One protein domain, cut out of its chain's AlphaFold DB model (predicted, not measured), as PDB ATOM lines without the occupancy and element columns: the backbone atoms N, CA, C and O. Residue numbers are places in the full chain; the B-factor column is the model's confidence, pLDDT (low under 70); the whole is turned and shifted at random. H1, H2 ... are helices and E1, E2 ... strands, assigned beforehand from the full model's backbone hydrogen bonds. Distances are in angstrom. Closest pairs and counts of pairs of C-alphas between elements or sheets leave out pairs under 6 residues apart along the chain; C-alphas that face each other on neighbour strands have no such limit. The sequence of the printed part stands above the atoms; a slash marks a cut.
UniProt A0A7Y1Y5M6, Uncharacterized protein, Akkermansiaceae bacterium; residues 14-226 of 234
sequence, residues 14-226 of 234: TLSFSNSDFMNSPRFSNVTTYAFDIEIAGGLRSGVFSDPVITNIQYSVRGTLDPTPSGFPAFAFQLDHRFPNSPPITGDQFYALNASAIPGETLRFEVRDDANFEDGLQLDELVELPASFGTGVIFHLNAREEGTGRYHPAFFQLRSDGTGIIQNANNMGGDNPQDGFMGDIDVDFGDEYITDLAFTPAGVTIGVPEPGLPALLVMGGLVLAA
ATOM      1  N   THR A  14      -2.646  25.603  89.738       87.88
ATOM      2  CA  THR A  14      -3.219  26.825  90.310       87.88
ATOM      3  C   THR A  14      -2.754  28.027  89.508       87.88
ATOM      4  O   THR A  14      -1.556  28.166  89.270       87.88
ATOM      5  N   LEU A  15      -3.702  28.869  89.102       89.50
ATOM      6  CA  LEU A  15      -3.451  30.232  88.663       89.50
ATOM      7  C   LEU A  15      -3.437  31.155  89.873       89.50
ATOM      8  O   LEU A  15      -4.454  31.213  90.557       89.50
ATOM      9  N   SER A  16      -2.355  31.889  90.110       88.00
ATOM     10  CA  SER A  16      -2.217  32.774  91.272       88.00
ATOM     11  C   SER A  16      -1.834  34.194  90.869       88.00
ATOM     12  O   SER A  16      -0.947  34.399  90.046       88.00
ATOM     13  N   PHE A  17      -2.486  35.174  91.495       85.94
ATOM     14  CA  PHE A  17      -2.179  36.599  91.378       85.94
ATOM     15  C   PHE A  17      -2.239  37.270  92.746       85.94
ATOM     16  O   PHE A  17      -3.118  36.991  93.558       85.94
ATOM     17  N   SER A  18      -1.352  38.220  92.991       82.44
ATOM     18  CA  SER A  18      -1.210  38.925  94.258       82.44
ATOM     19  C   SER A  18      -0.601  40.304  94.059       82.44
ATOM     20  O   SER A  18       0.060  40.576  93.060       82.44
ATOM     21  N   ASN A  19      -0.776  41.197  95.028       78.44
ATOM     22  CA  ASN A  19      -0.283  42.568  94.906       78.44
ATOM     23  C   ASN A  19       1.235  42.707  94.747       78.44
ATOM     24  O   ASN A  19       1.679  43.792  94.380       78.44
ATOM     25  N   SER A  20       2.020  41.661  95.021       83.75
ATOM     26  CA  SER A  20       3.459  41.646  94.729       83.75
ATOM     27  C   SER A  20       3.789  41.456  93.250       83.75
ATOM     28  O   SER A  20       4.913  41.753  92.857       83.75
ATOM     29  N   ASP A  21       2.829  41.014  92.438       84.00
ATOM     30  CA  ASP A  21       3.030  40.760  91.007       84.00
ATOM     31  C   ASP A  21       2.950  42.051  90.174       84.00
ATOM     32  O   ASP A  21       3.364  42.087  89.014       84.00
ATOM     33  N   PHE A  22       2.457  43.142  90.775       84.62
ATOM     34  CA  PHE A  22       2.306  44.442  90.129       84.62
ATOM     35  C   PHE A  22       3.244  45.496  90.718       84.62
ATOM     36  O   PHE A  22       3.452  45.590  91.926       84.62
ATOM     37  N   MET A  23       3.773  46.353  89.841       83.12
ATOM     38  CA  MET A  23       4.642  47.477  90.206       83.12
ATOM     39  C   MET A  23       3.919  48.500  91.090       83.12
ATOM     40  O   MET A  23       4.535  49.124  91.952       83.12
ATOM     41  N   ASN A  24       2.608  48.648  90.892       72.88
ATOM     42  CA  ASN A  24       1.737  49.422  91.762       72.88
ATOM     43  C   ASN A  24       0.883  48.453  92.573       72.88
ATOM     44  O   ASN A  24       0.213  47.605  91.993       72.88
ATOM     45  N   SER A  25       0.858  48.604  93.899       66.38
ATOM     46  CA  SER A  25      -0.102  47.867  94.722       66.38
ATOM     47  C   SER A  25      -1.509  48.392  94.432       66.38
ATOM     48  O   SER A  25      -1.764  49.572  94.707       66.38
ATOM     49  N   PRO A  26      -2.423  47.561  93.906       60.69
ATOM     50  CA  PRO A  26      -3.802  47.957  93.695       60.69
ATOM     51  C   PRO A  26      -4.409  48.399  95.019       60.69
ATOM     52  O   PRO A  26      -4.274  47.713  96.036       60.69
ATOM     53  N   ARG A  27      -5.024  49.581  95.014       58.53
ATOM     54  CA  ARG A  27      -5.692  50.143  96.183       58.53
ATOM     55  C   ARG A  27      -7.187  50.102  95.949       58.53
ATOM     56  O   ARG A  27      -7.714  50.897  95.178       58.53
ATOM     57  N   PHE A  28      -7.861  49.205  96.654       58.16
ATOM     58  CA  PHE A  28      -9.319  49.192  96.715       58.16
ATOM     59  C   PHE A  28      -9.726  49.945  97.976       58.16
ATOM     60  O   PHE A  28      -9.759  49.367  99.062       58.16
ATOM     61  N   SER A  29      -9.944  51.260  97.873       58.62
ATOM     62  CA  SER A  29     -10.096  52.118  99.059       58.62
ATOM     63  C   SER A  29      -8.870  51.971  99.994       58.62
ATOM     64  O   SER A  29      -7.734  52.152  99.549       58.62
ATOM     65  N   ASN A  30      -9.063  51.598 101.263       52.91
ATOM     66  CA  ASN A  30      -7.990  51.333 102.229       52.91
ATOM     67  C   ASN A  30      -7.515  49.864 102.261       52.91
ATOM     68  O   ASN A  30      -6.788  49.443 103.172       52.91
ATOM     69  N   VAL A  31      -7.920  49.055 101.281       54.44
ATOM     70  CA  VAL A  31      -7.371  47.714 101.077       54.44
ATOM     71  C   VAL A  31      -6.051  47.808 100.334       54.44
ATOM     72  O   VAL A  31      -5.972  48.332  99.227       54.44
ATOM     73  N   THR A  32      -5.012  47.264 100.963       57.62
ATOM     74  CA  THR A  32      -3.636  47.288 100.459       57.62
ATOM     75  C   THR A  32      -3.124  45.921 100.021       57.62
ATOM     76  O   THR A  32      -2.031  45.833  99.468       57.62
ATOM     77  N   THR A  33      -3.861  44.847 100.302       63.81
ATOM     78  CA  THR A  33      -3.447  43.479  99.986       63.81
ATOM     79  C   THR A  33      -4.575  42.762  99.270       63.81
ATOM     80  O   THR A  33      -5.692  42.687  99.784       63.81
ATOM     81  N   TYR A  34      -4.266  42.204  98.104       71.69
ATOM     82  CA  TYR A  34      -5.160  41.306  97.392       71.69
ATOM     83  C   TYR A  34      -4.373  40.068  96.950       71.69
ATOM     84  O   TYR A  34      -3.177  40.154  96.660       71.69
ATOM     85  N   ALA A  35      -5.054  38.930  96.930       76.19
ATOM     86  CA  ALA A  35      -4.572  37.668  96.399       76.19
ATOM     87  C   ALA A  35      -5.746  36.893  95.797       76.19
ATOM     88  O   ALA A  35      -6.875  36.982  96.289       76.19
ATOM     89  N   PHE A  36      -5.486  36.146  94.738       77.88
ATOM     90  CA  PHE A  36      -6.479  35.376  94.017       77.88
ATOM     91  C   PHE A  36      -5.850  34.115  93.446       77.88
ATOM     92  O   PHE A  36      -4.849  34.204  92.742       77.88
ATOM     93  N   ASP A  37      -6.477  32.977  93.718       81.88
ATOM     94  CA  ASP A  37      -6.036  31.653  93.313       81.88
ATOM     95  C   ASP A  37      -7.201  30.901  92.643       81.88
ATOM     96  O   ASP A  37      -8.274  30.752  93.233       81.88
ATOM     97  N   ILE A  38      -7.002  30.394  91.425       83.94
ATOM     98  CA  ILE A  38      -7.936  29.486  90.737       83.94
ATOM     99  C   ILE A  38      -7.243  28.154  90.502       83.94
ATOM    100  O   ILE A  38      -6.282  28.072  89.743       83.94
ATOM    101  N   GLU A  39      -7.773  27.086  91.077       86.50
ATOM    102  CA  GLU A  39      -7.328  25.733  90.783       86.50
ATOM    103  C   GLU A  39      -8.103  25.179  89.579       86.50
ATOM    104  O   GLU A  39      -9.331  25.060  89.603       86.50
ATOM    105  N   ILE A  40      -7.381  24.853  88.508       88.62
ATOM    106  CA  ILE A  40      -7.926  24.342  87.250       88.62
ATOM    107  C   ILE A  40      -7.656  22.842  87.150       88.62
ATOM    108  O   ILE A  40      -6.532  22.376  87.346       88.62
ATOM    109  N   ALA A  41      -8.688  22.076  86.793       88.25
ATOM    110  CA  ALA A  41      -8.591  20.640  86.588       88.25
ATOM    111  C   ALA A  41      -7.699  20.290  85.387       88.25
ATOM    112  O   ALA A  41      -7.800  20.874  84.306       88.25
ATOM    113  N   GLY A  42      -6.910  19.226  85.544       86.06
ATOM    114  CA  GLY A  42      -5.960  18.785  84.527       86.06
ATOM    115  C   GLY A  42      -4.634  19.537  84.606       86.06
ATOM    116  O   GLY A  42      -4.501  20.511  85.332       86.06
ATOM    117  N   GLY A  43      -3.635  19.052  83.872       86.31
ATOM    118  CA  GLY A  43      -2.286  19.615  83.899       86.31
ATOM    119  C   GLY A  43      -2.148  20.869  83.064       86.31
ATOM    120  O   GLY A  43      -2.786  21.001  82.016       86.31
ATOM    121  N   LEU A  44      -1.239  21.731  83.513       88.88
ATOM    122  CA  LEU A  44      -0.727  22.847  82.733       88.88
ATOM    123  C   LEU A  44      -0.149  22.329  81.404       88.88
ATOM    124  O   LEU A  44       0.603  21.351  81.377       88.88
ATOM    125  N   ARG A  45      -0.567  22.949  80.300       92.56
ATOM    126  CA  ARG A  45      -0.235  22.560  78.922       92.56
ATOM    127  C   ARG A  45      -0.441  23.739  77.976       92.56
ATOM    128  O   ARG A  45      -1.142  24.680  78.341       92.56
ATOM    129  N   SER A  46       0.100  23.646  76.763       94.94
ATOM    130  CA  SER A  46      -0.211  24.604  75.702       94.94
ATOM    131  C   SER A  46      -1.665  24.498  75.235       94.94
ATOM    132  O   SER A  46      -2.342  23.477  75.431       94.94
ATOM    133  N   GLY A  47      -2.138  25.566  74.600       96.00
ATOM    134  CA  GLY A  47      -3.459  25.668  74.005       96.00
ATOM    135  C   GLY A  47      -4.434  26.531  74.801       96.00
ATOM    136  O   GLY A  47      -4.091  27.233  75.752       96.00
ATOM    137  N   VAL A  48      -5.684  26.485  74.350       96.19
ATOM    138  CA  VAL A  48      -6.757  27.366  74.810       96.19
ATOM    139  C   VAL A  48      -7.385  26.864  76.108       96.19
ATOM    140  O   VAL A  48      -7.822  25.714  76.196       96.19
ATOM    141  N   PHE A  49      -7.548  27.778  77.062       95.38
ATOM    142  CA  PHE A  49      -8.362  27.610  78.258       95.38
ATOM    143  C   PHE A  49      -9.533  28.593  78.194       95.38
ATOM    144  O   PHE A  49      -9.343  29.806  78.159       95.38
ATOM    145  N   SER A  50     -10.751  28.057  78.128       94.56
ATOM    146  CA  SER A  50     -11.998  28.812  77.974       94.56
ATOM    147  C   SER A  50     -13.024  28.214  78.913       94.56
ATOM    148  O   SER A  50     -13.434  27.076  78.690       94.56
ATOM    149  N   ASP A  51     -13.345  28.940  79.977       92.38
ATOM    150  CA  ASP A  51     -14.105  28.446  81.126       92.38
ATOM    151  C   ASP A  51     -13.696  27.008  81.505       92.38
ATOM    152  O   ASP A  51     -14.517  26.084  81.491       92.38
ATOM    153  N   PRO A  52     -12.390  26.766  81.766       92.38
ATOM    154  CA  PRO A  52     -11.920  25.432  82.101       92.38
ATOM    155  C   PRO A  52     -12.583  24.945  83.394       92.38
ATOM    156  O   PRO A  52     -13.061  25.732  84.210       92.38
ATOM    157  N   VAL A  53     -12.596  23.633  83.617       90.31
ATOM    158  CA  VAL A  53     -13.174  23.078  84.849       90.31
ATOM    159  C   VAL A  53     -12.357  23.563  86.050       90.31
ATOM    160  O   VAL A  53     -11.184  23.218  86.171       90.31
ATOM    161  N   ILE A  54     -12.977  24.347  86.932       86.06
ATOM    162  CA  ILE A  54     -12.369  24.855  88.169       86.06
ATOM    163  C   ILE A  54     -12.676  23.875  89.306       86.06
ATOM    164  O   ILE A  54     -13.839  23.540  89.549       86.06
ATOM    165  N   THR A  55     -11.643  23.415  90.009       82.44
ATOM    166  CA  THR A  55     -11.778  22.536  91.183       82.44
ATOM    167  C   THR A  55     -11.883  23.320  92.483       82.44
ATOM    168  O   THR A  55     -12.549  22.862  93.410       82.44
ATOM    169  N   ASN A  56     -11.267  24.502  92.548       77.00
ATOM    170  CA  ASN A  56     -11.281  25.371  93.716       77.00
ATOM    171  C   ASN A  56     -11.016  26.825  93.307       77.00
ATOM    172  O   ASN A  56     -10.278  27.086  92.360       77.00
ATOM    173  N   ILE A  57     -11.581  27.775  94.046       75.06
ATOM    174  CA  ILE A  57     -11.322  29.202  93.861       75.06
ATOM    175  C   ILE A  57     -11.156  29.875  95.218       75.06
ATOM    176  O   ILE A  57     -11.958  29.685  96.135       75.06
ATOM    177  N   GLN A  58     -10.098  30.665  95.350       73.06
ATOM    178  CA  GLN A  58      -9.801  31.444  96.540       73.06
ATOM    179  C   GLN A  58      -9.543  32.884  96.132       73.06
ATOM    180  O   GLN A  58      -8.802  33.177  95.209       73.06
ATOM    181  N   TYR A  59     -10.143  33.812  96.853       67.81
ATOM    182  CA  TYR A  59      -9.930  35.238  96.666       67.81
ATOM    183  C   TYR A  59      -9.813  35.873  98.038       67.81
ATOM    184  O   TYR A  59     -10.617  35.594  98.924       67.81
ATOM    185  N   SER A  60      -8.812  36.710  98.260       62.41
ATOM    186  CA  SER A  60      -8.636  37.409  99.523       62.41
ATOM    187  C   SER A  60      -8.273  38.859  99.281       62.41
ATOM    188  O   SER A  60      -7.345  39.175  98.551       62.41
ATOM    189  N   VAL A  61      -8.995  39.740  99.957       57.66
ATOM    190  CA  VAL A  61      -8.829  41.188  99.948       57.66
ATOM    191  C   VAL A  61      -8.736  41.612 101.408       57.66
ATOM    192  O   VAL A  61      -9.681  41.458 102.186       57.66
ATOM    193  N   ARG A  62      -7.557  42.075 101.826       53.09
ATOM    194  CA  ARG A  62      -7.241  42.394 103.224       53.09
ATOM    195  C   ARG A  62      -6.726  43.823 103.335       53.09
ATOM    196  O   ARG A  62      -5.858  44.250 102.576       53.09
ATOM    197  N   GLY A  63      -7.234  44.555 104.317       49.81
ATOM    198  CA  GLY A  63      -6.852  45.939 104.551       49.81
ATOM    199  C   GLY A  63      -7.385  46.485 105.857       49.81
ATOM    200  O   GLY A  63      -7.991  45.760 106.641       49.81
ATOM    201  N   THR A  64      -7.159  47.777 106.069       44.00
ATOM    202  CA  THR A  64      -7.802  48.513 107.162       44.00
ATOM    203  C   THR A  64      -8.891  49.353 106.534       44.00
ATOM    204  O   THR A  64      -8.631  50.479 106.145       44.00
ATOM    205  N   LEU A  65     -10.086  48.805 106.347       45.16
ATOM    206  CA  LEU A  65     -11.187  49.614 105.836       45.16
ATOM    207  C   LEU A  65     -11.507  50.723 106.858       45.16
ATOM    208  O   LEU A  65     -11.605  50.444 108.056       45.16
ATOM    209  N   ASP A  66     -11.656  51.974 106.395       44.22
ATOM    210  CA  ASP A  66     -12.432  52.959 107.170       44.22
ATOM    211  C   ASP A  66     -13.826  52.359 107.410       44.22
ATOM    212  O   ASP A  66     -14.187  51.438 106.674       44.22
ATOM    213  N   PRO A  67     -14.611  52.813 108.407       47.84
ATOM    214  CA  PRO A  67     -15.934  52.255 108.668       47.84
ATOM    215  C   PRO A  67     -16.739  52.159 107.373       47.84
ATOM    216  O   PRO A  67     -17.239  53.158 106.857       47.84
ATOM    217  N   THR A  68     -16.819  50.953 106.815       42.38
ATOM    218  CA  THR A  68     -17.709  50.686 105.700       42.38
ATOM    219  C   THR A  68     -19.120  50.765 106.259       42.38
ATOM    220  O   THR A  68     -19.316  50.479 107.448       42.38
ATOM    221  N   PRO A  69     -20.129  51.090 105.439       37.16
ATOM    222  CA  PRO A  69     -21.523  50.956 105.852       37.16
ATOM    223  C   PRO A  69     -21.832  49.582 106.488       37.16
ATOM    224  O   PRO A  69     -22.699  49.490 107.350       37.16
ATOM    225  N   SER A  70     -21.056  48.541 106.147       41.59
ATOM    226  CA  SER A  70     -21.133  47.189 106.718       41.59
ATOM    227  C   SER A  70     -20.317  46.888 107.972       41.59
ATOM    228  O   SER A  70     -20.527  45.844 108.585       41.59
ATOM    229  N   GLY A  71     -19.333  47.713 108.338       41.50
ATOM    230  CA  GLY A  71     -18.405  47.419 109.436       41.50
ATOM    231  C   GLY A  71     -17.477  46.205 109.225       41.50
ATOM    232  O   GLY A  71     -16.841  45.768 110.185       41.50
ATOM    233  N   PHE A  72     -17.372  45.649 108.010       42.75
ATOM    234  CA  PHE A  72     -16.528  44.482 107.710       42.75
ATOM    235  C   PHE A  72     -15.097  44.892 107.310       42.75
ATOM    236  O   PHE A  72     -14.935  45.570 106.302       42.75
ATOM    237  N   PRO A  73     -14.040  44.458 108.029       39.41
ATOM    238  CA  PRO A  73     -12.669  44.920 107.782       39.41
ATOM    239  C   PRO A  73     -11.873  44.121 106.726       39.41
ATOM    240  O   PRO A  73     -10.756  44.514 106.401       39.41
ATOM    241  N   ALA A  74     -12.376  42.994 106.203       43.12
ATOM    242  CA  ALA A  74     -11.689  42.190 105.177       43.12
ATOM    243  C   ALA A  74     -12.640  41.206 104.469       43.12
ATOM    244  O   ALA A  74     -13.564  40.699 105.105       43.12
ATOM    245  N   PHE A  75     -12.334  40.847 103.213       52.84
ATOM    246  CA  PHE A  75     -13.017  39.791 102.450       52.84
ATOM    247  C   PHE A  75     -12.060  38.621 102.192       52.84
ATOM    248  O   PHE A  75     -10.927  38.795 101.744       52.84
ATOM    249  N   ALA A  76     -12.494  37.398 102.475       45.62
ATOM    250  CA  ALA A  76     -11.840  36.185 101.996       45.62
ATOM    251  C   ALA A  76     -12.928  35.247 101.459       45.62
ATOM    252  O   ALA A  76     -14.002  35.171 102.039       45.62
ATOM    253  N   PHE A  77     -12.671  34.574 100.345       50.25
ATOM    254  CA  PHE A  77     -13.555  33.595  99.705       50.25
ATOM    255  C   PHE A  77     -13.213  32.169 100.127       50.25
ATOM    256  O   PHE A  77     -14.062  31.291 100.059       50.25
ATOM    257  N   GLN A  78     -12.013  31.956 100.665       48.09
ATOM    258  CA  GLN A  78     -11.793  30.878 101.613       48.09
ATOM    259  C   GLN A  78     -11.848  31.476 103.002       48.09
ATOM    260  O   GLN A  78     -10.884  32.042 103.512       48.09
ATOM    261  N   LEU A  79     -13.030  31.407 103.598       46.53
ATOM    262  CA  LEU A  79     -13.164  31.637 105.020       46.53
ATOM    263  C   LEU A  79     -12.982  30.342 105.788       46.53
ATOM    264  O   LEU A  79     -13.147  30.404 106.978       46.53
ATOM    265  N   ASP A  80     -12.625  29.202 105.208       46.78
ATOM    266  CA  ASP A  80     -12.418  27.933 105.929       46.78
ATOM    267  C   ASP A  80     -11.646  28.069 107.267       46.78
ATOM    268  O   ASP A  80     -12.018  27.483 108.283       46.78
ATOM    269  N   HIS A  81     -10.633  28.936 107.314       43.28
ATOM    270  CA  HIS A  81      -9.856  29.249 108.511       43.28
ATOM    271  C   HIS A  81     -10.559  30.190 109.519       43.28
ATOM    272  O   HIS A  81     -10.185  30.204 110.690       43.28
ATOM    273  N   ARG A  82     -11.567  30.976 109.112       42.06
ATOM    274  CA  ARG A  82     -12.432  31.803 109.995       42.06
ATOM    275  C   ARG A  82     -13.845  31.229 110.225       42.06
ATOM    276  O   ARG A  82     -14.419  31.453 111.283       42.06
ATOM    277  N   PHE A  83     -14.374  30.490 109.260       46.12
ATOM    278  CA  PHE A  83     -15.691  29.874 109.102       46.12
ATOM    279  C   PHE A  83     -15.517  28.494 108.426       46.12
ATOM    280  O   PHE A  83     -15.797  28.338 107.236       46.12
ATOM    281  N   PRO A  84     -15.111  27.463 109.189       53.91
ATOM    282  CA  PRO A  84     -14.853  26.104 108.684       53.91
ATOM    283  C   PRO A  84     -16.045  25.422 107.998       53.91
ATOM    284  O   PRO A  84     -15.887  24.373 107.384       53.91
ATOM    285  N   ASN A  85     -17.239  26.002 108.136       48.09
ATOM    286  CA  ASN A  85     -18.497  25.465 107.626       48.09
ATOM    287  C   ASN A  85     -18.981  26.166 106.346       48.09
ATOM    288  O   ASN A  85     -20.037  25.798 105.838       48.09
ATOM    289  N   SER A  86     -18.267  27.185 105.847       46.81
ATOM    290  CA  SER A  86     -18.586  27.789 104.551       46.81
ATOM    291  C   SER A  86     -18.060  26.863 103.448       46.81
ATOM    292  O   SER A  86     -16.849  26.635 103.392       46.81
ATOM    293  N   PRO A  87     -18.929  26.262 102.615       50.38
ATOM    294  CA  PRO A  87     -18.472  25.384 101.550       50.38
ATOM    295  C   PRO A  87     -17.692  26.195 100.498       50.38
ATOM    296  O   PRO A  87     -18.100  27.317 100.185       50.38
ATOM    297  N   PRO A  88     -16.592  25.656  99.937       59.69
ATOM    298  CA  PRO A  88     -15.902  26.303  98.826       59.69
ATOM    299  C   PRO A  88     -16.857  26.451  97.636       59.69
ATOM    300  O   PRO A  88     -17.682  25.570  97.384       59.69
ATOM    301  N   ILE A  89     -16.734  27.557  96.901       62.94
ATOM    302  CA  ILE A  89     -17.466  27.748  95.646       62.94
ATOM    303  C   ILE A  89     -16.896  26.756  94.633       62.94
ATOM    304  O   ILE A  89     -15.694  26.757  94.362       62.94
ATOM    305  N   THR A  90     -17.744  25.892  94.081       69.81
ATOM    306  CA  THR A  90     -17.336  24.994  92.995       69.81
ATOM    307  C   THR A  90     -17.224  25.761  91.675       69.81
ATOM    308  O   THR A  90     -17.850  26.807  91.511       69.81
ATOM    309  N   GLY A  91     -16.485  25.238  90.692       72.88
ATOM    310  CA  GLY A  91     -16.407  25.860  89.364       72.88
ATOM    311  C   GLY A  91     -17.772  26.079  88.703       72.88
ATOM    312  O   GLY A  91     -18.038  27.153  88.175       72.88
ATOM    313  N   ASP A  92     -18.673  25.100  88.810       76.06
ATOM    314  CA  ASP A  92     -20.036  25.212  88.272       76.06
ATOM    315  C   ASP A  92     -20.821  26.347  88.935       76.06
ATOM    316  O   ASP A  92     -21.550  27.075  88.264       76.06
ATOM    317  N   GLN A  93     -20.660  26.519  90.253       73.81
ATOM    318  CA  GLN A  93     -21.255  27.644  90.964       73.81
ATOM    319  C   GLN A  93     -20.637  28.953  90.480       73.81
ATOM    320  O   GLN A  93     -21.381  29.861  90.137       73.81
ATOM    321  N   PHE A  94     -19.307  29.038  90.392       77.69
ATOM    322  CA  PHE A  94     -18.601  30.234  89.935       77.69
ATOM    323  C   PHE A  94     -19.092  30.718  88.561       77.69
ATOM    324  O   PHE A  94     -19.443  31.887  88.419       77.69
ATOM    325  N   TYR A  95     -19.206  29.824  87.575       81.62
ATOM    326  CA  TYR A  95     -19.714  30.191  86.250       81.62
ATOM    327  C   TYR A  95     -21.211  30.524  86.256       81.62
ATOM    328  O   TYR A  95     -21.628  31.478  85.606       81.62
ATOM    329  N   ALA A  96     -22.031  29.786  87.013       76.38
ATOM    330  CA  ALA A  96     -23.469  30.056  87.107       76.38
ATOM    331  C   ALA A  96     -23.785  31.409  87.763       76.38
ATOM    332  O   ALA A  96     -24.820  32.011  87.480       76.38
ATOM    333  N   LEU A  97     -22.900  31.881  88.640       70.81
ATOM    334  CA  LEU A  97     -23.030  33.164  89.318       70.81
ATOM    335  C   LEU A  97     -22.723  34.356  88.404       70.81
ATOM    336  O   LEU A  97     -23.204  35.456  88.666       70.81
ATOM    337  N   ASN A  98     -22.011  34.132  87.297       72.62
ATOM    338  CA  ASN A  98     -21.796  35.133  86.259       72.62
ATOM    339  C   ASN A  98     -22.707  34.891  85.047       72.62
ATOM    340  O   ASN A  98     -22.256  34.760  83.912       72.62
ATOM    341  N   ALA A  99     -24.020  34.823  85.285       65.56
ATOM    342  CA  ALA A  99     -25.007  34.520  84.243       65.56
ATOM    343  C   ALA A  99     -25.037  35.542  83.086       65.56
ATOM    344  O   ALA A  99     -25.567  35.240  82.016       65.56
ATOM    345  N   SER A 100     -24.484  36.741  83.296       67.31
ATOM    346  CA  SER A 100     -24.343  37.780  82.269       67.31
ATOM    347  C   SER A 100     -23.119  37.578  81.367       67.31
ATOM    348  O   SER A 100     -23.046  38.206  80.309       67.31
ATOM    349  N   ALA A 101     -22.159  36.728  81.751       73.06
ATOM    350  CA  ALA A 101     -21.012  36.397  80.915       73.06
ATOM    351  C   ALA A 101     -21.422  35.476  79.758       73.06
ATOM    352  O   ALA A 101     -22.246  34.569  79.896       73.06
ATOM    353  N   ILE A 102     -20.820  35.698  78.589       78.69
ATOM    354  CA  ILE A 102     -20.962  34.781  77.458       78.69
ATOM    355  C   ILE A 102     -20.241  33.472  77.831       78.69
ATOM    356  O   ILE A 102     -19.095  33.528  78.278       78.69
ATOM    357  N   PRO A 103     -20.862  32.289  77.649       80.38
ATOM    358  CA  PRO A 103     -20.202  31.021  77.940       80.38
ATOM    359  C   PRO A 103     -18.859  30.891  77.212       80.38
ATOM    360  O   PRO A 103     -18.787  31.045  75.992       80.38
ATOM    361  N   GLY A 104     -17.806  30.571  77.959       81.81
ATOM    362  CA  GLY A 104     -16.424  30.513  77.488       81.81
ATOM    363  C   GLY A 104     -15.628  31.807  77.689       81.81
ATOM    364  O   GLY A 104     -14.425  31.804  77.415       81.81
ATOM    365  N   GLU A 105     -16.262  32.889  78.147       86.00
ATOM    366  CA  GLU A 105     -15.642  34.208  78.316       86.00
ATOM    367  C   GLU A 105     -15.510  34.637  79.786       86.00
ATOM    368  O   GLU A 105     -15.044  35.738  80.052       86.00
ATOM    369  N   THR A 106     -15.868  33.787  80.754       89.50
ATOM    370  CA  THR A 106     -15.711  34.111  82.183       89.50
ATOM    371  C   THR A 106     -14.240  34.051  82.590       89.50
ATOM    372  O   THR A 106     -13.737  34.967  83.232       89.50
ATOM    373  N   LEU A 107     -13.529  32.994  82.201       91.88
ATOM    374  CA  LEU A 107     -12.089  32.822  82.371       91.88
ATOM    375  C   LEU A 107     -11.487  32.380  81.037       91.88
ATOM    376  O   LEU A 107     -11.773  31.292  80.531       91.88
ATOM    377  N   ARG A 108     -10.614  33.219  80.479       95.19
ATOM    378  CA  ARG A 108     -10.009  33.002  79.169       95.19
ATOM    379  C   ARG A 108      -8.522  33.349  79.175       95.19
ATOM    380  O   ARG A 108      -8.125  34.459  79.521       95.19
ATOM    381  N   PHE A 109      -7.714  32.398  78.726       96.94
ATOM    382  CA  PHE A 109      -6.305  32.583  78.385       96.94
ATOM    383  C   PHE A 109      -5.879  31.490  77.400       96.94
ATOM    384  O   PHE A 109      -6.550  30.465  77.249       96.94
ATOM    385  N   GLU A 110      -4.776  31.701  76.701       97.56
ATOM    386  CA  GLU A 110      -4.212  30.712  75.788       97.56
ATOM    387  C   GLU A 110      -2.709  30.641  76.008       97.56
ATOM    388  O   GLU A 110      -2.034  31.665  76.030       97.56
ATOM    389  N   VAL A 111      -2.202  29.430  76.206       97.50
ATOM    390  CA  VAL A 111      -0.787  29.174  76.467       97.50
ATOM    391  C   VAL A 111      -0.104  28.829  75.149       97.50
ATOM    392  O   VAL A 111      -0.586  27.962  74.415       97.50
ATOM    393  N   ARG A 112       1.021  29.481  74.852       97.38
ATOM    394  CA  ARG A 112       1.794  29.241  73.627       97.38
ATOM    395  C   ARG A 112       2.286  27.796  73.528       97.38
ATOM    396  O   ARG A 112       2.567  27.143  74.530       97.38
ATOM    397  N   ASP A 113       2.455  27.314  72.298       96.38
ATOM    398  CA  ASP A 113       2.980  25.965  72.024       96.38
ATOM    399  C   ASP A 113       4.448  25.775  72.436       96.38
ATOM    400  O   ASP A 113       4.893  24.643  72.621       96.38
ATOM    401  N   ASP A 114       5.193  26.871  72.581       95.50
ATOM    402  CA  ASP A 114       6.596  26.899  72.993       95.50
ATOM    403  C   ASP A 114       6.802  27.333  74.455       95.50
ATOM    404  O   ASP A 114       7.939  27.608  74.837       95.50
ATOM    405  N   ALA A 115       5.736  27.382  75.267       94.12
ATOM    406  CA  ALA A 115       5.824  27.719  76.688       94.12
ATOM    407  C   ALA A 115       6.728  26.737  77.456       94.12
ATOM    408  O   ALA A 115       6.669  25.515  77.260       94.12
ATOM    409  N   ASN A 116       7.552  27.273  78.352       91.56
ATOM    410  CA  ASN A 116       8.416  26.516  79.236       91.56
ATOM    411  C   ASN A 116       7.729  26.321  80.590       91.56
ATOM    412  O   ASN A 116       7.521  27.253  81.347       91.56
ATOM    413  N   PHE A 117       7.406  25.079  80.941       89.50
ATOM    414  CA  PHE A 117       6.765  24.801  82.230       89.50
ATOM    415  C   PHE A 117       7.756  24.461  83.352       89.50
ATOM    416  O   PHE A 117       7.320  24.171  84.466       89.50
ATOM    417  N   GLU A 118       9.069  24.457  83.095       87.12
ATOM    418  CA  GLU A 118      10.077  24.134  84.120       87.12
ATOM    419  C   GLU A 118      10.151  25.189  85.237       87.12
ATOM    420  O   GLU A 118      10.448  24.850  86.383       87.12
ATOM    421  N   ASP A 119       9.842  26.445  84.920       85.06
ATOM    422  CA  ASP A 119       9.780  27.604  85.817       85.06
ATOM    423  C   ASP A 119       8.342  28.054  86.136       85.06
ATOM    424  O   ASP A 119       8.137  29.041  86.844       85.06
ATOM    425  N   GLY A 120       7.347  27.280  85.695       90.19
ATOM    426  CA  GLY A 120       5.934  27.647  85.753       90.19
ATOM    427  C   GLY A 120       5.511  28.550  84.593       90.19
ATOM    428  O   GLY A 120       6.341  29.118  83.901       90.19
ATOM    429  N   LEU A 121       4.200  28.679  84.389       93.56
ATOM    430  CA  LEU A 121       3.602  29.513  83.349       93.56
ATOM    431  C   LEU A 121       3.862  30.994  83.629       93.56
ATOM    432  O   LEU A 121       3.359  31.522  84.626       93.56
ATOM    433  N   GLN A 122       4.574  31.662  82.729       95.00
ATOM    434  CA  GLN A 122       4.791  33.109  82.755       95.00
ATOM    435  C   GLN A 122       3.725  33.855  81.937       95.00
ATOM    436  O   GLN A 122       3.098  33.296  81.035       95.00
ATOM    437  N   LEU A 123       3.507  35.145  82.217       94.44
ATOM    438  CA  LEU A 123       2.547  35.949  81.445       94.44
ATOM    439  C   LEU A 123       2.977  36.187  79.989       94.44
ATOM    440  O   LEU A 123       2.114  36.291  79.121       94.44
ATOM    441  N   ASP A 124       4.273  36.275  79.689       96.56
ATOM    442  CA  ASP A 124       4.771  36.433  78.309       96.56
ATOM    443  C   ASP A 124       4.686  35.147  77.465       96.56
ATOM    444  O   ASP A 124       4.884  35.170  76.244       96.56
ATOM    445  N   GLU A 125       4.325  34.034  78.101       97.19
ATOM    446  CA  GLU A 125       4.027  32.757  77.457       97.19
ATOM    447  C   GLU A 125       2.554  32.626  77.047       97.19
ATOM    448  O   GLU A 125       2.152  31.610  76.469       97.19
ATOM    449  N   LEU A 126       1.740  33.650  77.312       97.69
ATOM    450  CA  LEU A 126       0.354  33.714  76.870       97.69
ATOM    451  C   LEU A 126       0.227  34.323  75.469       97.69
ATOM    452  O   LEU A 126       0.973  35.217  75.069       97.69
ATOM    453  N   VAL A 127      -0.756  33.834  74.719       98.00
ATOM    454  CA  VAL A 127      -1.139  34.361  73.406       98.00
ATOM    455  C   VAL A 127      -2.142  35.502  73.584       98.00
ATOM    456  O   VAL A 127      -2.999  35.461  74.467       98.00
ATOM    457  N   GLU A 128      -2.055  36.519  72.723       97.94
ATOM    458  CA  GLU A 128      -3.078  37.565  72.644       97.94
ATOM    459  C   GLU A 128      -4.432  36.955  72.252       97.94
ATOM    460  O   GLU A 128      -4.568  36.256  71.246       97.94
ATOM    461  N   LEU A 129      -5.444  37.226  73.070       96.75
ATOM    462  CA  LEU A 129      -6.816  36.796  72.875       96.75
ATOM    463  C   LEU A 129      -7.455  37.501  71.668       96.75
ATOM    464  O   LEU A 129      -6.987  38.549  71.218       96.75
ATOM    465  N   PRO A 130      -8.571  36.964  71.138       95.00
ATOM    466  CA  PRO A 130      -9.309  37.629  70.074       95.00
ATOM    467  C   PRO A 130      -9.662  39.078  70.429       95.00
ATOM    468  O   PRO A 130      -9.997  39.388  71.570       95.00
ATOM    469  N   ALA A 131      -9.688  39.954  69.421       92.81
ATOM    470  CA  ALA A 131      -9.945  41.386  69.599       92.81
ATOM    471  C   ALA A 131     -11.283  41.723  70.294       92.81
ATOM    472  O   ALA A 131     -11.451  42.848  70.757       92.81
ATOM    473  N   SER A 132     -12.219  40.770  70.395       91.81
ATOM    474  CA  SER A 132     -13.445  40.902  71.192       91.81
ATOM    475  C   SER A 132     -13.179  41.136  72.682       91.81
ATOM    476  O   SER A 132     -13.985  41.790  73.332       91.81
ATOM    477  N   PHE A 133     -12.041  40.673  73.209       92.69
ATOM    478  CA  PHE A 133     -11.612  40.935  74.587       92.69
ATOM    479  C   PHE A 133     -10.889  42.283  74.744       92.69
ATOM    480  O   PHE A 133     -10.722  42.763  75.864       92.69
ATOM    481  N   GLY A 134     -10.486  42.908  73.636       93.50
ATOM    482  CA  GLY A 134      -9.671  44.121  73.594       93.50
ATOM    483  C   GLY A 134      -8.264  43.868  73.048       93.50
ATOM    484  O   GLY A 134      -7.709  42.781  73.175       93.50
ATOM    485  N   THR A 135      -7.677  44.893  72.427       95.44
ATOM    486  CA  THR A 135      -6.323  44.824  71.859       95.44
ATOM    487  C   THR A 135      -5.276  44.558  72.941       95.44
ATOM    488  O   THR A 135      -5.292  45.191  74.001       95.44
ATOM    489  N   GLY A 136      -4.352  43.645  72.651       96.38
ATOM    490  CA  GLY A 136      -3.222  43.287  73.499       96.38
ATOM    491  C   GLY A 136      -3.574  42.395  74.685       96.38
ATOM    492  O   GLY A 136      -2.667  42.047  75.432       96.38
ATOM    493  N   VAL A 137      -4.844  42.037  74.903       97.69
ATOM    494  CA  VAL A 137      -5.259  41.253  76.078       97.69
ATOM    495  C   VAL A 137      -4.754  39.819  75.957       97.69
ATOM    496  O   VAL A 137      -5.048  39.147  74.982       97.69
ATOM    497  N   ILE A 138      -4.029  39.339  76.964       97.44
ATOM    498  CA  ILE A 138      -3.467  37.976  77.038       97.44
ATOM    499  C   ILE A 138      -4.144  37.115  78.112       97.44
ATOM    500  O   ILE A 138      -4.117  35.888  78.053       97.44
ATOM    501  N   PHE A 139      -4.785  37.757  79.087       96.25
ATOM    502  CA  PHE A 139      -5.527  37.101  80.154       96.25
ATOM    503  C   PHE A 139      -6.814  37.870  80.422       96.25
ATOM    504  O   PHE A 139      -6.793  39.100  80.535       96.25
ATOM    505  N   HIS A 140      -7.918  37.145  80.554       94.44
ATOM    506  CA  HIS A 140      -9.218  37.703  80.872       94.44
ATOM    507  C   HIS A 140      -9.927  36.866  81.935       94.44
ATOM    508  O   HIS A 140     -10.091  35.655  81.794       94.44
ATOM    509  N   LEU A 141     -10.386  37.545  82.976       90.75
ATOM    510  CA  LEU A 141     -11.297  37.017  83.971       90.75
ATOM    511  C   LEU A 141     -12.405  38.045  84.179       90.75
ATOM    512  O   LEU A 141     -12.155  39.149  84.660       90.75
ATOM    513  N   ASN A 142     -13.634  37.683  83.853       87.25
ATOM    514  CA  ASN A 142     -14.807  38.396  84.307       87.25
ATOM    515  C   ASN A 142     -15.446  37.571  85.413       87.25
ATOM    516  O   ASN A 142     -16.168  36.623  85.144       87.25
ATOM    517  N   ALA A 143     -15.175  37.918  86.666       79.44
ATOM    518  CA  ALA A 143     -15.814  37.264  87.798       79.44
ATOM    519  C   ALA A 143     -16.978  38.098  88.373       79.44
ATOM    520  O   ALA A 143     -17.579  37.674  89.353       79.44
ATOM    521  N   ARG A 144     -17.283  39.282  87.810       74.75
ATOM    522  CA  ARG A 144     -18.242  40.243  88.387       74.75
ATOM    523  C   ARG A 144     -19.614  39.588  88.598       74.75
ATOM    524  O   ARG A 144     -20.216  39.101  87.650       74.75
ATOM    525  N   GLU A 145     -20.119  39.645  89.830       68.94
ATOM    526  CA  GLU A 145     -21.510  39.314  90.156       68.94
ATOM    527  C   GLU A 145     -22.300  40.615  90.310       68.94
ATOM    528  O   GLU A 145     -21.944  41.460  91.131       68.94
ATOM    529  N   GLU A 146     -23.360  40.790  89.525       64.06
ATOM    530  CA  GLU A 146     -24.235  41.963  89.610       64.06
ATOM    531  C   GLU A 146     -25.492  41.617  90.424       64.06
ATOM    532  O   GLU A 146     -26.185  40.645  90.124       64.06
ATOM    533  N   GLY A 147     -25.792  42.413  91.458       56.81
ATOM    534  CA  GLY A 147     -27.053  42.331  92.211       56.81
ATOM    535  C   GLY A 147     -27.174  41.178  93.216       56.81
ATOM    536  O   GLY A 147     -28.289  40.854  93.619       56.81
ATOM    537  N   THR A 148     -26.065  40.548  93.621       56.12
ATOM    538  CA  THR A 148     -26.078  39.446  94.604       56.12
ATOM    539  C   THR A 148     -25.771  39.889  96.033       56.12
ATOM    540  O   THR A 148     -25.811  39.060  96.933       56.12
ATOM    541  N   GLY A 149     -25.365  41.141  96.280       51.94
ATOM    542  CA  GLY A 149     -24.975  41.639  97.614       51.94
ATOM    543  C   GLY A 149     -23.732  40.967  98.222       51.94
ATOM    544  O   GLY A 149     -23.224  41.393  99.255       51.94
ATOM    545  N   ARG A 150     -23.206  39.915  97.579       53.53
ATOM    546  CA  ARG A 150     -22.299  38.956  98.213       53.53
ATOM    547  C   ARG A 150     -20.821  39.258  97.988       53.53
ATOM    548  O   ARG A 150     -20.012  39.016  98.884       53.53
ATOM    549  N   TYR A 151     -20.446  39.734  96.800       58.03
ATOM    550  CA  TYR A 151     -19.060  39.644  96.351       58.03
ATOM    551  C   TYR A 151     -18.477  40.890  95.678       58.03
ATOM    552  O   TYR A 151     -19.173  41.696  95.069       58.03
ATOM    553  N   HIS A 152     -17.142  40.948  95.723       57.19
ATOM    554  CA  HIS A 152     -16.271  41.807  94.919       57.19
ATOM    555  C   HIS A 152     -15.326  40.977  94.034       57.19
ATOM    556  O   HIS A 152     -14.104  41.061  94.211       57.19
ATOM    557  N   PRO A 153     -15.803  40.125  93.116       57.81
ATOM    558  CA  PRO A 153     -14.886  39.452  92.226       57.81
ATOM    559  C   PRO A 153     -14.471  40.455  91.147       57.81
ATOM    560  O   PRO A 153     -15.285  41.222  90.624       57.81
ATOM    561  N   ALA A 154     -13.182  40.467  90.848       70.00
ATOM    562  CA  ALA A 154     -12.617  41.376  89.879       70.00
ATOM    563  C   ALA A 154     -13.041  41.005  88.453       70.00
ATOM    564  O   ALA A 154     -12.909  39.857  88.026       70.00
ATOM    565  N   PHE A 155     -13.452  42.001  87.676       81.94
ATOM    566  CA  PHE A 155     -13.053  42.000  86.278       81.94
ATOM    567  C   PHE A 155     -11.555  42.277  86.237       81.94
ATOM    568  O   PHE A 155     -11.069  43.221  86.861       81.94
ATOM    569  N   PHE A 156     -10.823  41.425  85.540       87.56
ATOM    570  CA  PHE A 156      -9.376  41.426  85.528       87.56
ATOM    571  C   PHE A 156      -8.887  41.127  84.116       87.56
ATOM    572  O   PHE A 156      -9.213  40.098  83.521       87.56
ATOM    573  N   GLN A 157      -8.125  42.062  83.563       93.56
ATOM    574  CA  GLN A 157      -7.534  41.939  82.237       93.56
ATOM    575  C   GLN A 157      -6.068  42.320  82.285       93.56
ATOM    576  O   GLN A 157      -5.717  43.377  82.808       93.56
ATOM    577  N   LEU A 158      -5.228  41.490  81.677       94.81
ATOM    578  CA  LEU A 158      -3.796  41.737  81.540       94.81
ATOM    579  C   LEU A 158      -3.437  41.783  80.062       94.81
ATOM    580  O   LEU A 158      -3.988  41.026  79.259       94.81
ATOM    581  N   ARG A 159      -2.518  42.678  79.711       97.69
ATOM    582  CA  ARG A 159      -2.061  42.913  78.345       97.69
ATOM    583  C   ARG A 159      -0.594  42.543  78.163       97.69
ATOM    584  O   ARG A 159       0.205  42.610  79.095       97.69
ATOM    585  N   SER A 160      -0.242  42.180  76.934       96.75
ATOM    586  CA  SER A 160       1.117  41.795  76.532       96.75
ATOM    587  C   SER A 160       2.147  42.920  76.677       96.75
ATOM    588  O   SER A 160       3.340  42.647  76.778       96.75
ATOM    589  N   ASP A 161       1.707  44.178  76.733       96.19
ATOM    590  CA  ASP A 161       2.563  45.346  76.953       96.19
ATOM    591  C   ASP A 161       2.919  45.591  78.434       96.19
ATOM    592  O   ASP A 161       3.618  46.555  78.747       96.19
ATOM    593  N   GLY A 162       2.464  44.721  79.344       94.88
ATOM    594  CA  GLY A 162       2.692  44.859  80.781       94.88
ATOM    595  C   GLY A 162       1.698  45.782  81.480       94.88
ATOM    596  O   GLY A 162       1.916  46.136  82.637       94.88
ATOM    597  N   THR A 163       0.617  46.188  80.813       95.75
ATOM    598  CA  THR A 163      -0.492  46.920  81.436       95.75
ATOM    599  C   THR A 163      -1.673  46.002  81.726       95.75
ATOM    600  O   THR A 163      -1.801  44.904  81.187       95.75
ATOM    601  N   GLY A 164      -2.578  46.436  82.590       92.69
ATOM    602  CA  GLY A 164      -3.800  45.698  82.868       92.69
ATOM    603  C   GLY A 164      -4.794  46.542  83.635       92.69
ATOM    604  O   GLY A 164      -4.510  47.691  83.965       92.69
ATOM    605  N   ILE A 165      -5.952  45.968  83.920       88.06
ATOM    606  CA  ILE A 165      -6.941  46.577  84.799       88.06
ATOM    607  C   ILE A 165      -7.516  45.541  85.749       88.06
ATOM    608  O   ILE A 165      -7.702  44.375  85.392       88.06
ATOM    609  N   ILE A 166      -7.821  46.004  86.953       83.00
ATOM    610  CA  ILE A 166      -8.684  45.319  87.901       83.00
ATOM    611  C   ILE A 166      -9.844  46.245  88.260       83.00
ATOM    612  O   ILE A 166      -9.643  47.422  88.559       83.00
ATOM    613  N   GLN A 167     -11.058  45.718  88.206       78.88
ATOM    614  CA  GLN A 167     -12.290  46.471  88.411       78.88
ATOM    615  C   GLN A 167     -13.222  45.664  89.307       78.88
ATOM    616  O   GLN A 167     -13.515  44.503  89.020       78.88
ATOM    617  N   ASN A 168     -13.671  46.258  90.412       71.00
ATOM    618  CA  ASN A 168     -14.650  45.617  91.286       71.00
ATOM    619  C   ASN A 168     -16.058  45.717  90.694       71.00
ATOM    620  O   ASN A 168     -16.376  46.681  90.013       71.00
ATOM    621  N   ALA A 169     -16.933  44.760  90.998       65.69
ATOM    622  CA  ALA A 169     -18.357  44.941  90.739       65.69
ATOM    623  C   ALA A 169     -18.924  46.075  91.617       65.69
ATOM    624  O   ALA A 169     -18.552  46.194  92.793       65.69
ATOM    625  N   ASN A 170     -19.826  46.883  91.045       60.16
ATOM    626  CA  ASN A 170     -20.757  47.688  91.829       60.16
ATOM    627  C   ASN A 170     -21.793  46.729  92.411       60.16
ATOM    628  O   ASN A 170     -22.551  46.105  91.667       60.16
ATOM    629  N   ASN A 171     -21.789  46.585  93.727       55.28
ATOM    630  CA  ASN A 171     -22.680  45.672  94.410       55.28
ATOM    631  C   ASN A 171     -23.566  46.489  95.348       55.28
ATOM    632  O   ASN A 171     -23.301  46.606  96.540       55.28
ATOM    633  N   MET A 172     -24.579  47.124  94.758       51.97
ATOM    634  CA  MET A 172     -25.725  47.617  95.515       51.97
ATOM    635  C   MET A 172     -26.590  46.400  95.873       51.97
ATOM    636  O   MET A 172     -26.775  45.539  95.016       51.97
ATOM    637  N   GLY A 173     -27.059  46.334  97.120       51.50
ATOM    638  CA  GLY A 173     -27.713  45.191  97.780       51.50
ATOM    639  C   GLY A 173     -28.631  44.258  96.968       51.50
ATOM    640  O   GLY A 173     -29.190  44.624  95.935       51.50
ATOM    641  N   GLY A 174     -28.829  43.037  97.481       53.75
ATOM    642  CA  GLY A 174     -29.641  41.970  96.875       53.75
ATOM    643  C   GLY A 174     -29.697  40.693  97.731       53.75
ATOM    644  O   GLY A 174     -29.160  40.683  98.834       53.75
ATOM    645  N   ASP A 175     -30.335  39.626  97.222       53.97
ATOM    646  CA  ASP A 175     -30.391  38.312  97.892       53.97
ATOM    647  C   ASP A 175     -28.978  37.723  97.964       53.97
ATOM    648  O   ASP A 175     -28.454  37.230  96.958       53.97
ATOM    649  N   ASN A 176     -28.356  37.755  99.140       53.03
ATOM    650  CA  ASN A 176     -27.027  37.209  99.322       53.03
ATOM    651  C   ASN A 176     -27.146  35.692  99.541       53.03
ATOM    652  O   ASN A 176     -27.774  35.241 100.495       53.03
ATOM    653  N   PRO A 177     -26.521  34.838  98.705       50.25
ATOM    654  CA  PRO A 177     -26.589  33.383  98.882       50.25
ATOM    655  C   PRO A 177     -26.001  32.856 100.206       50.25
ATOM    656  O   PRO A 177     -26.088  31.659 100.479       50.25
ATOM    657  N   GLN A 178     -25.340  33.712 100.995       50.31
ATOM    658  CA  GLN A 178     -24.888  33.428 102.358       50.31
ATOM    659  C   GLN A 178     -25.861  33.921 103.445       50.31
ATOM    660  O   GLN A 178     -25.593  33.689 104.632       50.31
ATOM    661  N   ASP A 179     -26.990  34.534 103.074       44.56
ATOM    662  CA  ASP A 179     -28.069  34.904 103.987       44.56
ATOM    663  C   ASP A 179     -28.579  33.640 104.685       44.56
ATOM    664  O   ASP A 179     -29.073  32.689 104.079       44.56
ATOM    665  N   GLY A 180     -28.343  33.588 105.997       43.25
ATOM    666  CA  GLY A 180     -28.580  32.412 106.838       43.25
ATOM    667  C   GLY A 180     -27.341  31.867 107.555       43.25
ATOM    668  O   GLY A 180     -27.496  31.165 108.553       43.25
ATOM    669  N   PHE A 181     -26.123  32.227 107.134       46.00
ATOM    670  CA  PHE A 181     -24.896  31.875 107.868       46.00
ATOM    671  C   PHE A 181     -24.460  32.950 108.878       46.00
ATOM    672  O   PHE A 181     -23.802  32.610 109.862       46.00
ATOM    673  N   MET A 182     -24.837  34.220 108.674       42.44
ATOM    674  CA  MET A 182     -24.437  35.362 109.525       42.44
ATOM    675  C   MET A 182     -25.545  36.411 109.764       42.44
ATOM    676  O   MET A 182     -25.270  37.448 110.362       42.44
ATOM    677  N   GLY A 183     -26.793  36.154 109.350       42.81
ATOM    678  CA  GLY A 183     -27.776  37.233 109.164       42.81
ATOM    679  C   GLY A 183     -27.427  38.077 107.933       42.81
ATOM    680  O   GLY A 183     -26.302  37.991 107.448       42.81
ATOM    681  N   ASP A 184     -28.405  38.808 107.407       41.16
ATOM    682  CA  ASP A 184     -28.317  39.492 106.114       41.16
ATOM    683  C   ASP A 184     -27.036  40.339 106.007       41.16
ATOM    684  O   ASP A 184     -26.863  41.328 106.728       41.16
ATOM    685  N   ILE A 185     -26.110  39.936 105.132       44.91
ATOM    686  CA  ILE A 185     -24.961  40.770 104.757       44.91
ATOM    687  C   ILE A 185     -25.404  41.523 103.501       44.91
ATOM    688  O   ILE A 185     -24.989  41.195 102.392       44.91
ATOM    689  N   ASP A 186     -26.299  42.495 103.700       43.03
ATOM    690  CA  ASP A 186     -26.669  43.499 102.700       43.03
ATOM    691  C   ASP A 186     -25.718  44.686 102.852       43.03
ATOM    692  O   ASP A 186     -25.783  45.454 103.819       43.03
ATOM    693  N   VAL A 187     -24.740  44.766 101.954       47.06
ATOM    694  CA  VAL A 187     -23.650  45.729 102.055       47.06
ATOM    695  C   VAL A 187     -23.517  46.494 100.756       47.06
ATOM    696  O   VAL A 187     -23.117  45.942  99.739       47.06
ATOM    697  N   ASP A 188     -23.768  47.796 100.842       46.97
ATOM    698  CA  ASP A 188     -23.346  48.756  99.831       46.97
ATOM    699  C   ASP A 188     -21.837  49.006  99.971       46.97
ATOM    700  O   ASP A 188     -21.348  49.496 100.999       46.97
ATOM    701  N   PHE A 189     -21.093  48.633  98.934       51.00
ATOM    702  CA  PHE A 189     -19.644  48.807  98.869       51.00
ATOM    703  C   PHE A 189     -19.209  50.098  98.160       51.00
ATOM    704  O   PHE A 189     -18.010  50.326  97.966       51.00
ATOM    705  N   GLY A 190     -20.168  50.962  97.826       52.72
ATOM    706  CA  GLY A 190     -19.951  52.208  97.111       52.72
ATOM    707  C   GLY A 190     -19.704  52.007  95.618       52.72
ATOM    708  O   GLY A 190     -19.913  50.930  95.058       52.72
ATOM    709  N   ASP A 191     -19.256  53.087  94.979       57.03
ATOM    710  CA  ASP A 191     -19.068  53.139  93.532       57.03
ATOM    711  C   ASP A 191     -18.042  52.115  93.018       57.03
ATOM    712  O   ASP A 191     -17.170  51.614  93.727       57.03
ATOM    713  N   GLU A 192     -18.144  51.806  91.732       65.25
ATOM    714  CA  GLU A 192     -17.158  50.999  91.029       65.25
ATOM    715  C   GLU A 192     -15.823  51.746  90.900       65.25
ATOM    716  O   GLU A 192     -15.780  52.912  90.500       65.25
ATOM    717  N   TYR A 193     -14.719  51.058  91.189       69.31
ATOM    718  CA  TYR A 193     -13.371  51.577  91.009       69.31
ATOM    719  C   TYR A 193     -12.617  50.716  89.997       69.31
ATOM    720  O   TYR A 193     -12.615  49.486  90.058       69.31
ATOM    721  N   ILE A 194     -11.931  51.387  89.078       77.50
ATOM    722  CA  ILE A 194     -11.031  50.763  88.109       77.50
ATOM    723  C   ILE A 194      -9.614  51.124  88.530       77.50
ATOM    724  O   ILE A 194      -9.289  52.299  88.703       77.50
ATOM    725  N   THR A 195      -8.778  50.112  88.718       79.31
ATOM    726  CA  THR A 195      -7.359  50.291  89.013       79.31
ATOM    727  C   THR A 195      -6.535  49.817  87.831       79.31
ATOM    728  O   THR A 195      -6.610  48.649  87.446       79.31
ATOM    729  N   ASP A 196      -5.714  50.718  87.304       86.88
ATOM    730  CA  ASP A 196      -4.714  50.380  86.301       86.88
ATOM    731  C   ASP A 196      -3.559  49.599  86.935       86.88
ATOM    732  O   ASP A 196      -3.053  49.926  88.015       86.88
ATOM    733  N   LEU A 197      -3.124  48.564  86.233       88.81
ATOM    734  CA  LEU A 197      -2.052  47.668  86.630       88.81
ATOM    735  C   LEU A 197      -0.852  47.869  85.722       88.81
ATOM    736  O   LEU A 197      -0.989  48.167  84.536       88.81
ATOM    737  N   ALA A 198       0.326  47.644  86.289       92.25
ATOM    738  CA  ALA A 198       1.568  47.643  85.542       92.25
ATOM    739  C   ALA A 198       2.485  46.533  86.073       92.25
ATOM    740  O   ALA A 198       2.639  46.389  87.286       92.25
ATOM    741  N   PHE A 199       3.082  45.749  85.181       92.00
ATOM    742  CA  PHE A 199       3.957  44.614  85.478       92.00
ATOM    743  C   PHE A 199       4.980  44.402  84.358       92.00
ATOM    744  O   PHE A 199       4.928  45.034  83.307       92.00
ATOM    745  N   THR A 200       5.931  43.499  84.593       93.50
ATOM    746  CA  THR A 200       6.811  42.969  83.545       93.50
ATOM    747  C   THR A 200       6.328  41.561  83.196       93.50
ATOM    748  O   THR A 200       6.457  40.698  84.058       93.50
ATOM    749  N   PRO A 201       5.784  41.297  81.990       91.50
ATOM    750  CA  PRO A 201       5.195  39.997  81.648       91.50
ATOM    751  C   PRO A 201       6.109  38.792  81.934       91.50
ATOM    752  O   PRO A 201       5.696  37.862  82.614       91.50
ATOM    753  N   ALA A 202       7.384  38.874  81.542       91.00
ATOM    754  CA  ALA A 202       8.390  37.832  81.790       91.00
ATOM    755  C   ALA A 202       8.799  37.663  83.269       91.00
ATOM    756  O   ALA A 202       9.597  36.794  83.605       91.00
ATOM    757  N   GLY A 203       8.342  38.555  84.152       86.69
ATOM    758  CA  GLY A 203       8.635  38.527  85.585       86.69
ATOM    759  C   GLY A 203       7.469  38.041  86.443       86.69
ATOM    760  O   GLY A 203       7.614  38.014  87.662       86.69
ATOM    761  N   VAL A 204       6.324  37.706  85.836       89.38
ATOM    762  CA  VAL A 204       5.123  37.268  86.554       89.38
ATOM    763  C   VAL A 204       4.817  35.819  86.199       89.38
ATOM    764  O   VAL A 204       4.316  35.520  85.114       89.38
ATOM    765  N   THR A 205       5.074  34.938  87.160       91.50
ATOM    766  CA  THR A 205       4.693  33.527  87.103       91.50
ATOM    767  C   THR A 205       3.280  33.368  87.643       91.50
ATOM    768  O   THR A 205       3.035  33.622  88.819       91.50
ATOM    769  N   ILE A 206       2.358  32.924  86.797       88.94
ATOM    770  CA  ILE A 206       0.943  32.781  87.147       88.94
ATOM    771  C   ILE A 206       0.529  31.339  87.382       88.94
ATOM    772  O   ILE A 206      -0.488  31.129  88.021       88.94
ATOM    773  N   GLY A 207       1.270  30.346  86.886       85.19
ATOM    774  CA  GLY A 207       0.874  28.943  87.002       85.19
ATOM    775  C   GLY A 207       2.024  28.049  87.425       85.19
ATOM    776  O   GLY A 207       2.928  27.799  86.639       85.19
ATOM    777  N   VAL A 208       1.987  27.505  88.638       74.44
ATOM    778  CA  VAL A 208       3.012  26.549  89.076       74.44
ATOM    779  C   VAL A 208       2.493  25.128  88.844       74.44
ATOM    780  O   VAL A 208       1.454  24.769  89.408       74.44
ATOM    781  N   PRO A 209       3.166  24.290  88.031       64.31
ATOM    782  CA  PRO A 209       2.794  22.889  87.928       64.31
ATOM    783  C   PRO A 209       2.992  22.218  89.288       64.31
ATOM    784  O   PRO A 209       4.047  22.342  89.914       64.31
ATOM    785  N   GLU A 210       1.983  21.483  89.758       60.94
ATOM    786  CA  GLU A 210       2.144  20.715  90.987       60.94
ATOM    787  C   GLU A 210       3.329  19.746  90.861       60.94
ATOM    788  O   GLU A 210       3.409  18.999  89.874       60.94
ATOM    789  N   PRO A 211       4.211  19.650  91.875       52.62
ATOM    790  CA  PRO A 211       5.293  18.689  91.834       52.62
ATOM    791  C   PRO A 211       4.727  17.274  91.663       52.62
ATOM    792  O   PRO A 211       3.887  16.777  92.431       52.62
ATOM    793  N   GLY A 212       5.193  16.605  90.611       47.16
ATOM    794  CA  GLY A 212       4.923  15.197  90.397       47.16
ATOM    795  C   GLY A 212       5.510  14.369  91.543       47.16
ATOM    796  O   GLY A 212       6.635  14.594  91.993       47.16
ATOM    797  N   LEU A 213       4.780  13.332  91.960       48.06
ATOM    798  CA  LEU A 213       5.239  12.324  92.925       48.06
ATOM    799  C   LEU A 213       6.642  11.714  92.660       48.06
ATOM    800  O   LEU A 213       7.258  11.287  93.642       48.06
ATOM    801  N   PRO A 214       7.219  11.675  91.433       49.53
ATOM    802  CA  PRO A 214       8.568  11.135  91.259       49.53
ATOM    803  C   PRO A 214       9.659  11.932  91.990       49.53
ATOM    804  O   PRO A 214      10.659  11.340  92.394       49.53
ATOM    805  N   ALA A 215       9.476  13.239  92.219       44.50
ATOM    806  CA  ALA A 215      10.494  14.078  92.860       44.50
ATOM    807  C   ALA A 215      10.685  13.750  94.357       44.50
ATOM    808  O   ALA A 215      11.804  13.783  94.872       44.50
ATOM    809  N   LEU A 216       9.617  13.340  95.051       41.44
ATOM    810  CA  LEU A 216       9.673  12.955  96.469       41.44
ATOM    811  C   LEU A 216      10.330  11.580  96.687       41.44
ATOM    812  O   LEU A 216      10.987  11.359  97.707       41.44
ATOM    813  N   LEU A 217      10.218  10.666  95.718       44.84
ATOM    814  CA  LEU A 217      10.826   9.332  95.810       44.84
ATOM    815  C   LEU A 217      12.347   9.347  95.593       44.84
ATOM    816  O   LEU A 217      13.054   8.550  96.213       44.84
ATOM    817  N   VAL A 218      12.874  10.278  94.790       47.22
ATOM    818  CA  VAL A 218      14.328  10.409  94.574       47.22
ATOM    819  C   VAL A 218      15.034  10.959  95.823       47.22
ATOM    820  O   VAL A 218      16.113  10.480  96.177       47.22
ATOM    821  N   MET A 219      14.397  11.868  96.570       41.72
ATOM    822  CA  MET A 219      14.955  12.397  97.826       41.72
ATOM    823  C   MET A 219      14.856  11.406  99.001       41.72
ATOM    824  O   MET A 219      15.752  11.360  99.844       41.72
ATOM    825  N   GLY A 220      13.826  10.551  99.041       40.44
ATOM    826  CA  GLY A 220      13.700   9.496 100.059       40.44
ATOM    827  C   GLY A 220      14.663   8.313  99.866       40.44
ATOM    828  O   GLY A 220      15.115   7.711 100.844       40.44
ATOM    829  N   GLY A 221      15.023   7.992  98.618       37.88
ATOM    830  CA  GLY A 221      15.912   6.870  98.287       37.88
ATOM    831  C   GLY A 221      17.388   7.104  98.632       37.88
ATOM    832  O   GLY A 221      18.096   6.164  99.003       37.88
ATOM    833  N   LEU A 222      17.853   8.355  98.579       40.75
ATOM    834  CA  LEU A 222      19.250   8.707  98.870       40.75
ATOM    835  C   LEU A 222      19.588   8.692 100.372       40.75
ATOM    836  O   LEU A 222      20.739   8.451 100.734       40.75
ATOM    837  N   VAL A 223      18.603   8.850 101.263       41.06
ATOM    838  CA  VAL A 223      18.839   8.833 102.722       41.06
ATOM    839  C   VAL A 223      18.968   7.403 103.275       41.06
ATOM    840  O   VAL A 223      19.698   7.169 104.241       41.06
ATOM    841  N   LEU A 224      18.344   6.407 102.639       40.81
ATOM    842  CA  LEU A 224      18.394   5.007 103.090       40.81
ATOM    843  C   LEU A 224      19.614   4.220 102.574       40.81
ATOM    844  O   LEU A 224      19.974   3.204 103.172       40.81
ATOM    845  N   ALA A 225      20.312   4.704 101.542       40.91
ATOM    846  CA  ALA A 225      21.514   4.052 101.011       40.91
ATOM    847  C   ALA A 225      22.806   4.351 101.809       40.91
ATOM    848  O   ALA A 225      23.790   3.624 101.676       40.91
ATOM    849  N   ALA A 226      22.812   5.359 102.693       43.62
ATOM    850  CA  ALA A 226      24.001   5.749 103.467       43.62
ATOM    851  C   ALA A 226      24.193   4.981 104.796       43.62
ATOM    852  O   ALA A 226      25.202   5.159 105.481       43.62
TER     853      ALA A 226
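Overview. This is residues 14 to 226 of the 234 residues of an uncharacterized protein of Akkermansiaceae bacterium (UniProt A0A7Y1Y5M6). With little regular structure, a six-strand and a five-strand antiparallel sheet lie roughly face to face, strands crossed; residues 211 to 226, with H2, stick out. The 213 printed residues, under half in named elements, are mixed: E1 to E5, H1, E6 to E11, H2. The whole is compact, radius of gyration of the C-alphas 18.8 A, spanning 61 by 46 by 32 A.

Arrangement. Find the larger sheet at residues 47-50, E3, then the meander of antiparallel neighbours E6 107-111, E7 137-142, E8 155-159, E9 163-167, E10 194-198; N 157 and O 165 are 3.0 A apart. The other is E5 74-76, E4 54-63, E2 31-40, E1 14-18, E11 205-209; N 35 and O 60 are 2.8 A apart. H1, 91-97, stands up from it, height 9.3 A. H2, 214-224, has 3 of 7 O i to N i+4 and 1 of 8 O i to N i+3 pairs within hydrogen-bond range.

Along the chain. Find E1 beginning at C-alpha 14, (-3.219, 26.825, 90.310); H2 ends at C-alpha 224, (18.394, 5.007, 103.090).

Size, cuts and confidence. The printed part has no cut; E9 to E10 is a long link; 95 residues have pLDDT under 70.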